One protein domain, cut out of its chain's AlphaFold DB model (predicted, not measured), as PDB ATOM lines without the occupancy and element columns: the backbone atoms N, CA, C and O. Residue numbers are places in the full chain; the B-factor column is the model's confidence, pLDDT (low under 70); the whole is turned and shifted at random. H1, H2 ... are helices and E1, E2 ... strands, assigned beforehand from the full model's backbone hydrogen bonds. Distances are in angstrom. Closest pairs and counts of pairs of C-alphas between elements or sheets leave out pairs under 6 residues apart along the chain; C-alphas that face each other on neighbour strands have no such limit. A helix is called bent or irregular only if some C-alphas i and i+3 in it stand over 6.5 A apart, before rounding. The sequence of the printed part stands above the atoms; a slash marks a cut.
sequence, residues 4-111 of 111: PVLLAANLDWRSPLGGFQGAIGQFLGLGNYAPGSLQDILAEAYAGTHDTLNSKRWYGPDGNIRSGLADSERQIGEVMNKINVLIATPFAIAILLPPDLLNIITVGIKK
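What this domain is: This is residues 4 to 111 of the 111 residues of an uncharacterized protein of Variovorax sp. MHTC-1 (UniProt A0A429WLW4). A long helix, H3, makes the backbone of a loose helical body: arm H2b of the bent helix H2 folds along it, and arm H2a crosses H3's last part, with a small strand hairpin, E1 and E2, near H2a's first residues. H4 makes a corner with the end of H3, residues 103 to 111 sticking out; H1 lies off at the far end of a long link, residues 8 to 14 sticking out. The 108 printed residues, mostly helix by class, run H1, E1, E2, H2, H3, H4: four named helices and two antiparallel strands. The whole is loose, with radius of gyration of the C-alphas 16.3 A and spans of 47 by 43 by 31 A.

How they stand to each other: H1, residues 4 to 9, touches no helix. E1, residues 25 to 27, and E2, residues 31 to 33, form a hairpin, with N 27 and O 31 within hydrogen-bond range at 2.9 A. H2, residues 38 to 55, was assigned as one helix by its hydrogen bonds but is bent: C-alphas 45 and 48 are 7.1 A apart, and H2a, residues 38 to 45, and H2b, residues 48 to 55, stand at a steep tilt of 53 degrees. The closest C-alphas of E2 and H2a, Tyr 33 and Gln 39, are 6.3 A apart. H3, residues 71 to 96, is irregular, only just, with C-alphas 87 and 90 7.0 A apart, and has a kink of 48 degrees near residue 90. H2b and H3 touch as a helical hairpin, a shallow tilt of 20 degrees, opposite ways; their closest C-alphas, Thr 49 and Ala 88, are 5.5 A apart. With residues 91 to 96 alone, H3 touches H2a, about perpendicular at 73 degrees, closest at the C-alphas of Ala 45 and Ala 92, 4.7 A. H4, residues 99 to 109, is close to H3 but not clearly touching, about perpendicular at 73 degrees; the closest C-alphas, Ala 94 and Leu 102, are 7.0 A apart. Every O i to N i+4 pair is within hydrogen-bond range in H1, H2a, H2b and H4, and 19 of 22 in H3.

Where its parts are: H1 begins at C-alpha 4 (47.445, -30.720, -12.806). H3 runs 35.6 A, from C-alpha 71 (26.885, -29.137, 21.637); H4 runs 15.6 A to C-alpha 109 (65.039, -13.973, 15.643).

The domain as a whole: The C-alphas farthest apart, those of Gly 68 and Lys 111, lie 49.7 A apart. The printed part has no cut; the links H1 to E1 and H2 to H3 are long. Mean pLDDT of the printed part is 79.8; residues 4, 7, 11 to 23 and 104 to 111 are under 70.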
ATOM      1  N   PRO A   4      48.726 -30.054 -13.046       66.38
ATOM      2  CA  PRO A   4      47.445 -30.720 -12.806       66.38
ATOM      3  C   PRO A   4      47.322 -32.096 -13.472       66.38
ATOM      4  O   PRO A   4      46.786 -33.025 -12.873       66.38
ATOM      5  N   VAL A   5      47.844 -32.256 -14.693       76.62
ATOM      6  CA  VAL A   5      47.793 -33.533 -15.428       76.62
ATOM      7  C   VAL A   5      48.686 -34.578 -14.755       76.62
ATOM      8  O   VAL A   5      48.301 -35.740 -14.642       76.62
ATOM      9  N   LEU A   6      49.852 -34.163 -14.250       71.62
ATOM     10  CA  LEU A   6      50.758 -35.031 -13.496       71.62
ATOM     11  C   LEU A   6      50.193 -35.431 -12.123       71.62
ATOM     12  O   LEU A   6      50.282 -36.603 -11.765       71.62
ATOM     13  N   LEU A   7      49.557 -34.509 -11.386       64.25
ATOM     14  CA  LEU A   7      48.909 -34.810 -10.097       64.25
ATOM     15  C   LEU A   7      47.626 -35.644 -10.228       64.25
ATOM     16  O   LEU A   7      47.232 -36.327  -9.281       64.25
ATOM     17  N   ALA A   8      46.934 -35.581 -11.367       70.75
ATOM     18  CA  ALA A   8      45.785 -36.443 -11.634       70.75
ATOM     19  C   ALA A   8      46.211 -37.890 -11.928       70.75
ATOM     20  O   ALA A   8      45.511 -38.822 -11.544       70.75
ATOM     21  N   ALA A   9      47.365 -38.072 -12.577       79.81
ATOM     22  CA  ALA A   9      47.916 -39.383 -12.904       79.81
ATOM     23  C   ALA A   9      48.661 -40.059 -11.734       79.81
ATOM     24  O   ALA A   9      48.855 -41.268 -11.779       79.81
ATOM     25  N   ASN A  10      49.060 -39.300 -10.704       71.31
ATOM     26  CA  ASN A  10      49.835 -39.785  -9.556       71.31
ATOM     27  C   ASN A  10      49.207 -39.281  -8.244       71.31
ATOM     28  O   ASN A  10      49.689 -38.338  -7.613       71.31
ATOM     29  N   LEU A  11      48.069 -39.867  -7.864       62.97
ATOM     30  CA  LEU A  11      47.293 -39.494  -6.668       62.97
ATOM     31  C   LEU A  11      48.097 -39.613  -5.366       62.97
ATOM     32  O   LEU A  11      47.883 -38.849  -4.433       62.97
ATOM     33  N   ASP A  12      49.036 -40.541  -5.330       61.53
ATOM     34  CA  ASP A  12      50.008 -40.812  -4.275       61.53
ATOM     35  C   ASP A  12      51.069 -39.709  -4.110       61.53
ATOM     36  O   ASP A  12      51.717 -39.635  -3.069       61.53
ATOM     37  N   TRP A  13      51.214 -38.807  -5.089       61.69
ATOM     38  CA  TRP A  13      52.042 -37.599  -4.956       61.69
ATOM     39  C   TRP A  13      51.297 -36.450  -4.279       61.69
ATOM     40  O   TRP A  13      51.904 -35.428  -3.953       61.69
ATOM     41  N   ARG A  14      49.982 -36.588  -4.068       63.00
ATOM     42  CA  ARG A  14      49.224 -35.610  -3.293       63.00
ATOM     43  C   ARG A  14      49.651 -35.736  -1.844       63.00
ATOM     44  O   ARG A  14      49.542 -36.801  -1.239       63.00
ATOM     45  N   SER A  15      50.135 -34.635  -1.288       59.31
ATOM     46  CA  SER A  15      50.420 -34.594   0.133       59.31
ATOM     47  C   SER A  15      49.106 -34.795   0.898       59.31
ATOM     48  O   SER A  15      48.123 -34.108   0.609       59.31
ATOM     49  N   PRO A  16      49.063 -35.673   1.914       56.88
ATOM     50  CA  PRO A  16      47.932 -35.722   2.841       56.88
ATOM     51  C   PRO A  16      47.787 -34.412   3.635       56.88
ATOM     52  O   PRO A  16      46.806 -34.226   4.345       56.88
ATOM     53  N   LEU A  17      48.763 -33.505   3.510       58.72
ATOM     54  CA  LEU A  17      48.789 -32.174   4.097       58.72
ATOM     55  C   LEU A  17      48.379 -31.067   3.092       58.72
ATOM     56  O   LEU A  17      48.766 -29.917   3.278       58.72
ATOM     57  N   GLY A  18      47.630 -31.380   2.030       62.91
ATOM     58  CA  GLY A  18      47.101 -30.385   1.081       62.91
ATOM     59  C   GLY A  18      48.011 -30.095  -0.120       62.91
ATOM     60  O   GLY A  18      48.842 -30.916  -0.507       62.91
ATOM     61  N   GLY A  19      47.831 -28.932  -0.744       62.91
ATOM     62  CA  GLY A  19      48.518 -28.498  -1.965       62.91
ATOM     63  C   GLY A  19      47.767 -28.814  -3.263       62.91
ATOM     64  O   GLY A  19      48.344 -28.682  -4.343       62.91
ATOM     65  N   PHE A  20      46.509 -29.259  -3.183       66.50
ATOM     66  CA  PHE A  20      45.697 -29.537  -4.365       66.50
ATOM     67  C   PHE A  20      44.203 -29.408  -4.075       66.50
ATOM     68  O   PHE A  20      43.593 -30.263  -3.428       66.50
ATOM     69  N   GLN A  21      43.601 -28.384  -4.669       68.06
ATOM     70  CA  GLN A  21      42.185 -28.119  -4.527       68.06
ATOM     71  C   GLN A  21      41.327 -29.076  -5.369       68.06
ATOM     72  O   GLN A  21      41.465 -29.163  -6.590       68.06
ATOM     73  N   GLY A  22      40.397 -29.789  -4.727       64.75
ATOM     74  CA  GLY A  22      39.487 -30.718  -5.415       64.75
ATOM     75  C   GLY A  22      38.304 -30.056  -6.135       64.75
ATOM     76  O   GLY A  22      37.696 -30.679  -7.004       64.75
ATOM     77  N   ALA A  23      37.959 -28.815  -5.780       69.88
ATOM     78  CA  ALA A  23      36.829 -28.056  -6.320       69.88
ATOM     79  C   ALA A  23      37.075 -26.541  -6.186       69.88
ATOM     80  O   ALA A  23      38.046 -26.130  -5.565       69.88
ATOM     81  N   ILE A  24      36.185 -25.710  -6.741       80.88
ATOM     82  CA  ILE A  24      36.219 -24.252  -6.536       80.88
ATOM     83  C   ILE A  24      36.057 -23.953  -5.042       80.88
ATOM     84  O   ILE A  24      35.063 -24.354  -4.434       80.88
ATOM     85  N   GLY A  25      37.014 -23.229  -4.470       80.81
ATOM     86  CA  GLY A  25      36.967 -22.822  -3.069       80.81
ATOM     87  C   GLY A  25      36.219 -21.527  -2.854       80.81
ATOM     88  O   GLY A  25      35.966 -20.765  -3.788       80.81
ATOM     89  N   GLN A  26      35.901 -21.258  -1.592       87.56
ATOM     90  CA  GLN A  26      35.200 -20.054  -1.181       87.56
ATOM     91  C   GLN A  26      35.822 -19.482   0.090       87.56
ATOM     92  O   GLN A  26      35.989 -20.189   1.082       87.56
ATOM     93  N   PHE A  27      36.127 -18.185   0.078       84.81
ATOM     94  CA  PHE A  27      36.425 -17.435   1.292       84.81
ATOM     95  C   PHE A  27      35.193 -16.659   1.739       84.81
ATOM     96  O   PHE A  27      34.557 -15.942   0.957       84.81
ATOM     97  N   LEU A  28      34.871 -16.775   3.027       82.62
ATOM     98  CA  LEU A  28      33.768 -16.036   3.625       82.62
ATOM     99  C   LEU A  28      33.980 -14.527   3.421       82.62
ATOM    100  O   LEU A  28      34.998 -13.974   3.826       82.62
ATOM    101  N   GLY A  29      33.024 -13.870   2.759       85.50
ATOM    102  CA  GLY A  29      33.067 -12.432   2.463       85.50
ATOM    103  C   GLY A  29      33.928 -12.016   1.261       85.50
ATOM    104  O   GLY A  29      33.788 -10.886   0.807       85.50
ATOM    105  N   LEU A  30      34.765 -12.905   0.714       85.56
ATOM    106  CA  LEU A  30      35.622 -12.626  -0.454       85.56
ATOM    107  C   LEU A  30      35.197 -13.389  -1.719       85.56
ATOM    108  O   LEU A  30      35.698 -13.107  -2.803       85.56
ATOM    109  N   GLY A  31      34.246 -14.316  -1.593       90.31
ATOM    110  CA  GLY A  31      33.686 -15.059  -2.716       90.31
ATOM    111  C   GLY A  31      34.523 -16.273  -3.111       90.31
ATOM    112  O   GLY A  31      35.322 -16.789  -2.326       90.31
ATOM    113  N   ASN A  32      34.274 -16.761  -4.324       93.12
ATOM    114  CA  ASN A  32      34.922 -17.954  -4.852       93.12
ATOM    115  C   ASN A  32      36.345 -17.646  -5.328       93.12
ATOM    116  O   ASN A  32      36.604 -16.560  -5.849       93.12
ATOM    117  N   TYR A  33      37.245 -18.617  -5.216       85.62
ATOM    118  CA  TYR A  33      38.596 -18.534  -5.758       85.62
ATOM    119  C   TYR A  33      38.922 -19.750  -6.631       85.62
ATOM    120  O   TYR A  33      38.368 -20.834  -6.451       85.62
ATOM    121  N   ALA A  34      39.772 -19.527  -7.632       84.50
ATOM    122  CA  ALA A  34      40.163 -20.546  -8.595       84.50
ATOM    123  C   ALA A  34      41.387 -21.332  -8.098       84.50
ATOM    124  O   ALA A  34      42.239 -20.736  -7.434       84.50
ATOM    125  N   PRO A  35      41.530 -22.610  -8.492       81.12
ATOM    126  CA  PRO A  35      42.747 -23.371  -8.230       81.12
ATOM    127  C   PRO A  35      43.996 -22.632  -8.731       81.12
ATOM    128  O   PRO A  35      44.003 -22.079  -9.835       81.12
ATOM    129  N   GLY A  36      45.046 -22.605  -7.916       78.12
ATOM    130  CA  GLY A  36      46.303 -21.906  -8.178       78.12
ATOM    131  C   GLY A  36      46.262 -20.384  -7.993       78.12
ATOM    132  O   GLY A  36      47.274 -19.722  -8.231       78.12
ATOM    133  N   SER A  37      45.134 -19.794  -7.578       83.62
ATOM    134  CA  SER A  37      45.098 -18.371  -7.225       83.62
ATOM    135  C   SER A  37      45.846 -18.101  -5.914       83.62
ATOM    136  O   SER A  37      46.126 -19.007  -5.135       83.62
ATOM    137  N   LEU A  38      46.143 -16.831  -5.617       84.31
ATOM    138  CA  LEU A  38      46.776 -16.465  -4.341       84.31
ATOM    139  C   LEU A  38      45.954 -16.916  -3.124       84.31
ATOM    140  O   LEU A  38      46.523 -17.298  -2.105       84.31
ATOM    141  N   GLN A  39      44.624 -16.873  -3.231       87.50
ATOM    142  CA  GLN A  39      43.720 -17.370  -2.197       87.50
ATOM    143  C   GLN A  39      43.842 -18.882  -2.011       87.50
ATOM    144  O   GLN A  39      43.880 -19.333  -0.871       87.50
ATOM    145  N   ASP A  40      43.929 -19.630  -3.114       85.94
ATOM    146  CA  ASP A  40      44.116 -21.079  -3.089       85.94
ATOM    147  C   ASP A  40      45.450 -21.449  -2.447       85.94
ATOM    148  O   ASP A  40      45.487 -22.177  -1.464       85.94
ATOM    149  N   ILE A  41      46.541 -20.833  -2.905       85.44
ATOM    150  CA  ILE A  41      47.886 -21.057  -2.361       85.44
ATOM    151  C   ILE A  41      47.924 -20.774  -0.853       85.44
ATOM    152  O   ILE A  41      48.509 -21.542  -0.089       85.44
ATOM    153  N   LEU A  42      47.285 -19.686  -0.412       87.88
ATOM    154  CA  LEU A  42      47.179 -19.368   1.007       87.88
ATOM    155  C   LEU A  42      46.349 -20.414   1.759       87.88
ATOM    156  O   LEU A  42      46.778 -20.857   2.817       87.88
ATOM    157  N   ALA A  43      45.181 -20.805   1.247       87.94
ATOM    158  CA  ALA A  43      44.313 -21.785   1.897       87.94
ATOM    159  C   ALA A  43      44.999 -23.155   2.026       87.94
ATOM    160  O   ALA A  43      45.044 -23.726   3.116       87.94
ATOM    161  N   GLU A  44      45.609 -23.636   0.946       85.88
ATOM    162  CA  GLU A  44      46.313 -24.918   0.887       85.88
ATOM    163  C   GLU A  44      47.544 -24.953   1.805       85.88
ATOM    164  O   GLU A  44      47.828 -25.988   2.406       85.88
ATOM    165  N   ALA A  45      48.234 -23.821   2.004       88.38
ATOM    166  CA  ALA A  45      49.346 -23.735   2.954       88.38
ATOM    167  C   ALA A  45      48.917 -23.972   4.414       88.38
ATOM    168  O   ALA A  45      49.728 -24.418   5.227       88.38
ATOM    169  N   TYR A  46      47.656 -23.687   4.763       90.50
ATOM    170  CA  TYR A  46      47.111 -23.975   6.093       90.50
ATOM    171  C   TYR A  46      46.435 -25.344   6.172       90.50
ATOM    172  O   TYR A  46      46.543 -25.986   7.218       90.50
ATOM    173  N   ALA A  47      45.759 -25.777   5.101       86.00
ATOM    174  CA  ALA A  47      44.843 -26.920   5.088       86.00
ATOM    175  C   ALA A  47      45.433 -28.165   5.764       86.00
ATOM    176  O   ALA A  47      44.878 -28.662   6.739       86.00
ATOM    177  N   GLY A  48      46.619 -28.614   5.352       84.06
ATOM    178  CA  GLY A  48      47.202 -29.837   5.897       84.06
ATOM    179  C   GLY A  48      47.464 -29.827   7.391       84.06
ATOM    180  O   GLY A  48      47.028 -30.721   8.121       84.06
ATOM    181  N   THR A  49      48.220 -28.835   7.861       89.06
ATOM    182  CA  THR A  49      48.584 -28.754   9.277       89.06
ATOM    183  C   THR A  49      47.357 -28.459  10.137       89.06
ATOM    184  O   THR A  49      47.178 -29.104  11.169       89.06
ATOM    185  N   HIS A  50      46.490 -27.542   9.702       88.31
ATOM    186  CA  HIS A  50      45.236 -27.225  10.383       88.31
ATOM    187  C   HIS A  50      44.338 -28.462  10.533       88.31
ATOM    188  O   HIS A  50      43.909 -28.792  11.643       88.31
ATOM    189  N   ASP A  51      44.116 -29.194   9.442       85.56
ATOM    190  CA  ASP A  51      43.201 -30.331   9.432       85.56
ATOM    191  C   ASP A  51      43.777 -31.511  10.217       85.56
ATOM    192  O   ASP A  51      43.053 -32.179  10.957       85.56
ATOM    193  N   THR A  52      45.099 -31.707  10.168       87.00
ATOM    194  CA  THR A  52      45.795 -32.687  11.016       87.00
ATOM    195  C   THR A  52      45.584 -32.390  12.500       87.00
ATOM    196  O   THR A  52      45.272 -33.303  13.268       87.00
ATOM    197  N   LEU A  53      45.696 -31.127  12.921       87.75
ATOM    198  CA  LEU A  53      45.463 -30.728  14.313       87.75
ATOM    199  C   LEU A  53      43.993 -30.921  14.738       87.75
ATOM    200  O   LEU A  53      43.731 -31.294  15.885       87.75
ATOM    201  N   ASN A  54      43.037 -30.738  13.824       83.19
ATOM    202  CA  ASN A  54      41.607 -30.964  14.074       83.19
ATOM    203  C   ASN A  54      41.195 -32.450  14.064       83.19
ATOM    204  O   ASN A  54      40.259 -32.849  14.771       83.19
ATOM    205  N   SER A  55      41.902 -33.280  13.291       77.56
ATOM    206  CA  SER A  55      41.538 -34.668  12.970       77.56
ATOM    207  C   SER A  55      41.292 -35.558  14.188       77.56
ATOM    208  O   SER A  55      40.381 -36.382  14.187       77.56
ATOM    209  N   LYS A  56      42.056 -35.368  15.273       73.06
ATOM    210  CA  LYS A  56      42.025 -36.269  16.435       73.06
ATOM    211  C   LYS A  56      40.686 -36.258  17.170       73.06
ATOM    212  O   LYS A  56      40.362 -37.223  17.865       73.06
ATOM    213  N   ARG A  57      39.927 -35.162  17.081       76.62
ATOM    214  CA  ARG A  57      38.715 -34.984  17.890       76.62
ATOM    215  C   ARG A  57      37.476 -34.594  17.110       76.62
ATOM    216  O   ARG A  57      36.376 -34.922  17.564       76.62
ATOM    217  N   TRP A  58      37.655 -33.896  15.997       82.56
ATOM    218  CA  TRP A  58      36.553 -33.241  15.313       82.56
ATOM    219  C   TRP A  58      36.149 -33.934  14.024       82.56
ATOM    220  O   TRP A  58      34.957 -33.988  13.724       82.56
ATOM    221  N   TYR A  59      37.104 -34.510  13.297       85.50
ATOM    222  CA  TYR A  59      36.807 -35.181  12.040       85.50
ATOM    223  C   TYR A  59      36.549 -36.680  12.215       85.50
ATOM    224  O   TYR A  59      37.066 -37.332  13.126       85.50
ATOM    225  N   GLY A  60      35.670 -37.206  11.368       81.75
ATOM    226  CA  GLY A  60      35.461 -38.628  11.165       81.75
ATOM    227  C   GLY A  60      36.515 -39.223  10.224       81.75
ATOM    228  O   GLY A  60      37.371 -38.506   9.705       81.75
ATOM    229  N   PRO A  61      36.453 -40.543   9.977       78.56
ATOM    230  CA  PRO A  61      37.368 -41.229   9.060       78.56
ATOM    231  C   PRO A  61      37.324 -40.712   7.614       78.56
ATOM    232  O   PRO A  61      38.248 -40.953   6.848       78.56
ATOM    233  N   ASP A  62      36.245 -40.025   7.242       78.50
ATOM    234  CA  ASP A  62      36.011 -39.416   5.934       78.50
ATOM    235  C   ASP A  62      36.509 -37.962   5.837       78.50
ATOM    236  O   ASP A  62      36.338 -37.328   4.799       78.50
ATOM    237  N   GLY A  63      37.104 -37.420   6.906       75.38
ATOM    238  CA  GLY A  63      37.594 -36.039   6.962       75.38
ATOM    239  C   GLY A  63      36.508 -34.988   7.212       75.38
ATOM    240  O   GLY A  63      36.826 -33.814   7.379       75.38
ATOM    241  N   ASN A  64      35.236 -35.386   7.304       82.50
ATOM    242  CA  ASN A  64      34.144 -34.480   7.652       82.50
ATOM    243  C   ASN A  64      33.998 -34.344   9.165       82.50
ATOM    244  O   ASN A  64      34.451 -35.195   9.927       82.50
ATOM    245  N   ILE A  65      33.304 -33.300   9.626       84.81
ATOM    246  CA  ILE A  65      32.911 -33.181  11.037       84.81
ATOM    247  C   ILE A  65      32.149 -34.441  11.458       84.81
ATOM    248  O   ILE A  65      31.144 -34.813  10.854       84.81
ATOM    249  N   ARG A  66      32.620 -35.083  12.529       87.31
ATOM    250  CA  ARG A  66      32.043 -36.323  13.037       87.31
ATOM    251  C   ARG A  66      30.574 -36.121  13.416       87.31
ATOM    252  O   ARG A  66      30.225 -35.196  14.151       87.31
ATOM    253  N   SER A  67      29.716 -37.029  12.963       85.56
ATOM    254  CA  SER A  67      28.302 -37.050  13.337       85.56
ATOM    255  C   SER A  67      28.115 -37.328  14.832       85.56
ATOM    256  O   SER A  67      28.850 -38.128  15.413       85.56
ATOM    257  N   GLY A  68      27.096 -36.716  15.445       87.69
ATOM    258  CA  GLY A  68      26.723 -36.986  16.839       87.69
ATOM    259  C   GLY A  68      27.604 -36.311  17.895       87.69
ATOM    260  O   GLY A  68      27.604 -36.756  19.039       87.69
ATOM    261  N   LEU A  69      28.354 -35.262  17.535       85.81
ATOM    262  CA  LEU A  69      29.010 -34.394  18.518       85.81
ATOM    263  C   LEU A  69      27.954 -33.687  19.376       85.81
ATOM    264  O   LEU A  69      27.042 -33.056  18.840       85.81
ATOM    265  N   ALA A  70      28.105 -33.765  20.694       90.62
ATOM    266  CA  ALA A  70      27.341 -32.958  21.630       90.62
ATOM    267  C   ALA A  70      27.662 -31.465  21.440       90.62
ATOM    268  O   ALA A  70      28.763 -31.098  21.017       90.62
ATOM    269  N   ASP A  71      26.731 -30.588  21.815       91.12
ATOM    270  CA  ASP A  71      26.885 -29.137  21.637       91.12
ATOM    271  C   ASP A  71      28.148 -28.584  22.314       91.12
ATOM    272  O   ASP A  71      28.837 -27.729  21.758       91.12
ATOM    273  N   SER A  72      28.505 -29.120  23.486       89.62
ATOM    274  CA  SER A  72      29.729 -28.748  24.203       89.62
ATOM    275  C   SER A  72      30.998 -29.157  23.450       89.62
ATOM    276  O   SER A  72      31.955 -28.388  23.386       89.62
ATOM    277  N   GLU A  73      31.012 -30.340  22.830       88.81
ATOM    278  CA  GLU A  73      32.132 -30.796  22.003       88.81
ATOM    279  C   GLU A  73      32.267 -29.941  20.746       88.81
ATOM    280  O   GLU A  73      33.383 -29.613  20.348       88.81
ATOM    281  N   ARG A  74      31.141 -29.541  20.147       88.44
ATOM    282  CA  ARG A  74      31.126 -28.653  18.986       88.44
ATOM    283  C   ARG A  74      31.673 -27.271  19.336       88.44
ATOM    284  O   ARG A  74      32.496 -26.756  18.593       88.44
ATOM    285  N   GLN A  75      31.282 -26.698  20.475       90.06
ATOM    286  CA  GLN A  75      31.811 -25.409  20.940       90.06
ATOM    287  C   GLN A  75      33.317 -25.457  21.210       90.06
ATOM    288  O   GLN A  75      34.047 -24.565  20.780       90.06
ATOM    289  N   ILE A  76      33.791 -26.503  21.895       88.69
ATOM    290  CA  ILE A  76      35.227 -26.706  22.130       88.69
ATOM    291  C   ILE A  76      35.954 -26.870  20.798       88.69
ATOM    292  O   ILE A  76      37.009 -26.268  20.610       88.69
ATOM    293  N   GLY A  77      35.366 -27.631  19.871       88.19
ATOM    294  CA  GLY A  77      35.812 -27.717  18.490       88.19
ATOM    295  C   GLY A  77      36.015 -26.323  17.909       88.19
ATOM    296  O   GLY A  77      37.149 -25.948  17.642       88.19
ATOM    297  N   GLU A  78      34.960 -25.518  17.787       88.50
ATOM    298  CA  GLU A  78      35.003 -24.185  17.158       88.50
ATOM    299  C   GLU A  78      36.116 -23.280  17.705       88.50
ATOM    300  O   GLU A  78      36.750 -22.533  16.953       88.50
ATOM    301  N   VAL A  79      36.394 -23.367  19.006       90.38
ATOM    302  CA  VAL A  79      37.523 -22.666  19.630       90.38
ATOM    303  C   VAL A  79      38.860 -23.261  19.188       90.38
ATOM    304  O   VAL A  79      39.740 -22.521  18.743       90.38
ATOM    305  N   MET A  80      39.010 -24.584  19.266       88.94
ATOM    306  CA  MET A  80      40.222 -25.283  18.835       88.94
ATOM    307  C   MET A  80      40.507 -25.097  17.343       88.94
ATOM    308  O   MET A  80      41.672 -24.956  17.001       88.94
ATOM    309  N   ASN A  81      39.491 -24.977  16.478       88.50
ATOM    310  CA  ASN A  81      39.657 -24.649  15.054       88.50
ATOM    311  C   ASN A  81      40.525 -23.406  14.883       88.50
ATOM    312  O   ASN A  81      41.534 -23.392  14.187       88.50
ATOM    313  N   LYS A  82      40.121 -22.341  15.582       90.19
ATOM    314  CA  LYS A  82      40.727 -21.017  15.474       90.19
ATOM    315  C   LYS A  82      42.136 -21.026  16.050       90.19
ATOM    316  O   LYS A  82      43.038 -20.425  15.476       90.19
ATOM    317  N   ILE A  83      42.332 -21.732  17.164       92.38
ATOM    318  CA  ILE A  83      43.654 -21.913  17.773       92.38
ATOM    319  C   ILE A  83      44.569 -22.719  16.841       92.38
ATOM    320  O   ILE A  83      45.730 -22.359  16.664       92.38
ATOM    321  N   ASN A  84      44.055 -23.766  16.202       91.88
ATOM    322  CA  ASN A  84      44.824 -24.621  15.306       91.88
ATOM    323  C   ASN A  84      45.302 -23.870  14.061       91.88
ATOM    324  O   ASN A  84      46.416 -24.129  13.617       91.88
ATOM    325  N   VAL A  85      44.544 -22.887  13.553       91.19
ATOM    326  CA  VAL A  85      45.041 -21.969  12.508       91.19
ATOM    327  C   VAL A  85      46.297 -21.239  12.985       91.19
ATOM    328  O   VAL A  85      47.300 -21.221  12.277       91.19
ATOM    329  N   LEU A  86      46.283 -20.692  14.205       92.12
ATOM    330  CA  LEU A  86      47.435 -19.983  14.768       92.12
ATOM    331  C   LEU A  86      48.649 -20.905  14.964       92.12
ATOM    332  O   LEU A  86      49.781 -20.503  14.702       92.12
ATOM    333  N   ILE A  87      48.419 -22.142  15.410       92.69
ATOM    334  CA  ILE A  87      49.474 -23.157  15.566       92.69
ATOM    335  C   ILE A  87      50.017 -23.604  14.200       92.69
ATOM    336  O   ILE A  87      51.206 -23.897  14.082       92.69
ATOM    337  N   ALA A  88      49.175 -23.630  13.163       91.69
ATOM    338  CA  ALA A  88      49.568 -23.963  11.797       91.69
ATOM    339  C   ALA A  88      50.375 -22.843  11.114       91.69
ATOM    340  O   ALA A  88      51.180 -23.138  10.234       91.69
ATOM    341  N   THR A  89      50.233 -21.583  11.541       92.25
ATOM    342  CA  THR A  89      50.916 -20.414  10.958       92.25
ATOM    343  C   THR A  89      52.417 -20.602  10.683       92.25
ATOM    344  O   THR A  89      52.825 -20.334   9.554       92.25
ATOM    345  N   PRO A  90      53.277 -21.061  11.617       90.00
ATOM    346  CA  PRO A  90      54.700 -21.260  11.317       90.00
ATOM    347  C   PRO A  90      54.951 -22.272  10.188       90.00
ATOM    348  O   PRO A  90      55.887 -22.094   9.411       90.00
ATOM    349  N   PHE A  91      54.110 -23.300  10.061       89.50
ATOM    350  CA  PHE A  91      54.210 -24.296   8.992       89.50
ATOM    351  C   PHE A  91      53.707 -23.732   7.660       89.50
ATOM    352  O   PHE A  91      54.378 -23.885   6.643       89.50
ATOM    353  N   ALA A  92      52.594 -22.994   7.677       89.12
ATOM    354  CA  ALA A  92      52.084 -22.302   6.498       89.12
ATOM    355  C   ALA A  92      53.102 -21.284   5.957       89.12
ATOM    356  O   ALA A  92      53.359 -21.233   4.758       89.12
ATOM    357  N   ILE A  93      53.758 -20.522   6.839       88.25
ATOM    358  CA  ILE A  93      54.846 -19.605   6.465       88.25
ATOM    359  C   ILE A  93      56.002 -20.370   5.811       88.25
ATOM    360  O   ILE A  93      56.533 -19.911   4.801       88.25
ATOM    361  N   ALA A  94      56.378 -21.533   6.351       86.00
ATOM    362  CA  ALA A  94      57.438 -22.360   5.779       86.00
ATOM    363  C   ALA A  94      57.093 -22.909   4.383       86.00
ATOM    364  O   ALA A  94      57.994 -23.103   3.574       86.00
ATOM    365  N   ILE A  95      55.808 -23.130   4.091       84.25
ATOM    366  CA  ILE A  95      55.326 -23.540   2.764       84.25
ATOM    367  C   ILE A  95      55.324 -22.354   1.787       84.25
ATOM    368  O   ILE A  95      55.687 -22.509   0.623       84.25
ATOM    369  N   LEU A  96      54.916 -21.168   2.250       84.31
ATOM    370  CA  LEU A  96      54.740 -19.982   1.406       84.31
ATOM    371  C   LEU A  96      56.049 -19.259   1.072       84.31
ATOM    372  O   LEU A  96      56.131 -18.586   0.043       84.31
ATOM    373  N   LEU A  97      57.052 -19.332   1.950       82.94
ATOM    374  CA  LEU A  97      58.298 -18.594   1.779       82.94
ATOM    375  C   LEU A  97      59.398 -19.450   1.133       82.94
ATOM    376  O   LEU A  97      59.643 -20.576   1.561       82.94
ATOM    377  N   PRO A  98      60.154 -18.884   0.174       78.88
ATOM    378  CA  PRO A  98      61.408 -19.465  -0.285       78.88
ATOM    379  C   PRO A  98      62.379 -19.747   0.881       78.88
ATOM    380  O   PRO A  98      62.455 -18.937   1.814       78.88
ATOM    381  N   PRO A  99      63.193 -20.820   0.810       74.38
ATOM    382  CA  PRO A  99      64.152 -21.178   1.861       74.38
ATOM    383  C   PRO A  99      65.092 -20.035   2.269       74.38
ATOM    384  O   PRO A  99      65.375 -19.846   3.453       74.38
ATOM    385  N   ASP A 100      65.522 -19.221   1.305       73.12
ATOM    386  CA  ASP A 100      66.416 -18.086   1.547       73.12
ATOM    387  C   ASP A 100      65.767 -16.998   2.418       73.12
ATOM    388  O   ASP A 100      66.428 -16.401   3.270       73.12
ATOM    389  N   LEU A 101      64.456 -16.775   2.271       71.12
ATOM    390  CA  LEU A 101      63.704 -15.822   3.093       71.12
ATOM    391  C   LEU A 101      63.445 -16.365   4.504       71.12
ATOM    392  O   LEU A 101      63.511 -15.610   5.476       71.12
ATOM    393  N   LEU A 102      63.231 -17.675   4.640       72.50
ATOM    394  CA  LEU A 102      63.108 -18.327   5.948       72.50
ATOM    395  C   LEU A 102      64.405 -18.228   6.761       72.50
ATOM    396  O   LEU A 102      64.353 -17.959   7.966       72.50
ATOM    397  N   ASN A 103      65.559 -18.374   6.104       70.31
ATOM    398  CA  ASN A 103      66.876 -18.213   6.725       70.31
ATOM    399  C   ASN A 103      67.086 -16.796   7.289       70.31
ATOM    400  O   ASN A 103      67.632 -16.634   8.379       70.31
ATOM    401  N   ILE A 104      66.608 -15.759   6.594       69.56
ATOM    402  CA  ILE A 104      66.713 -14.368   7.064       69.56
ATOM    403  C   ILE A 104      65.871 -14.148   8.328       69.56
ATOM    404  O   ILE A 104      66.358 -13.563   9.298       69.56
ATOM    405  N   ILE A 105      64.636 -14.652   8.350       65.94
ATOM    406  CA  ILE A 105      63.744 -14.543   9.515       65.94
ATOM    407  C   ILE A 105      64.353 -15.262  10.726       65.94
ATOM    408  O   ILE A 105      64.403 -14.705  11.821       65.94
ATOM    409  N   THR A 106      64.878 -16.475  10.541       63.62
ATOM    410  CA  THR A 106      65.472 -17.250  11.644       63.62
ATOM    411  C   THR A 106      66.768 -16.646  12.181       63.62
ATOM    412  O   THR A 106      67.001 -16.701  13.389       63.62
ATOM    413  N   VAL A 107      67.598 -16.030  11.333       61.69
ATOM    414  CA  VAL A 107      68.788 -15.284  11.779       61.69
ATOM    415  C   VAL A 107      68.395 -13.997  12.513       61.69
ATOM    416  O   VAL A 107      69.028 -13.651  13.508       61.69
ATOM    417  N   GLY A 108      67.333 -13.318  12.070       59.25
ATOM    418  CA  GLY A 108      66.795 -12.122  12.725       59.25
ATOM    419  C   GLY A 108      66.202 -12.378  14.115       59.25
ATOM    420  O   GLY A 108      66.320 -11.521  14.983       59.25
ATOM    421  N   ILE A 109      65.620 -13.561  14.348       58.97
ATOM    422  CA  ILE A 109      65.039 -13.973  15.643       58.97
ATOM    423  C   ILE A 109      66.114 -14.426  16.651       58.97
ATOM    424  O   ILE A 109      65.879 -14.409  17.855       58.97
ATOM    425  N   LYS A 110      67.306 -14.824  16.188       53.25
ATOM    426  CA  LYS A 110      68.426 -15.261  17.047       53.25
ATOM    427  C   LYS A 110      69.264 -14.109  17.637       53.25
ATOM    428  O   LYS A 110      70.347 -14.378  18.159       53.25
ATOM    429  N   LYS A 111      68.805 -12.860  17.545       46.47
ATOM    430  CA  LYS A 111      69.453 -11.688  18.152       46.47
ATOM    431  C   LYS A 111      68.705 -11.195  19.379       46.47
ATOM    432  O   LYS A 111      67.459 -11.190  19.334       46.47
TER     433      LYS A 111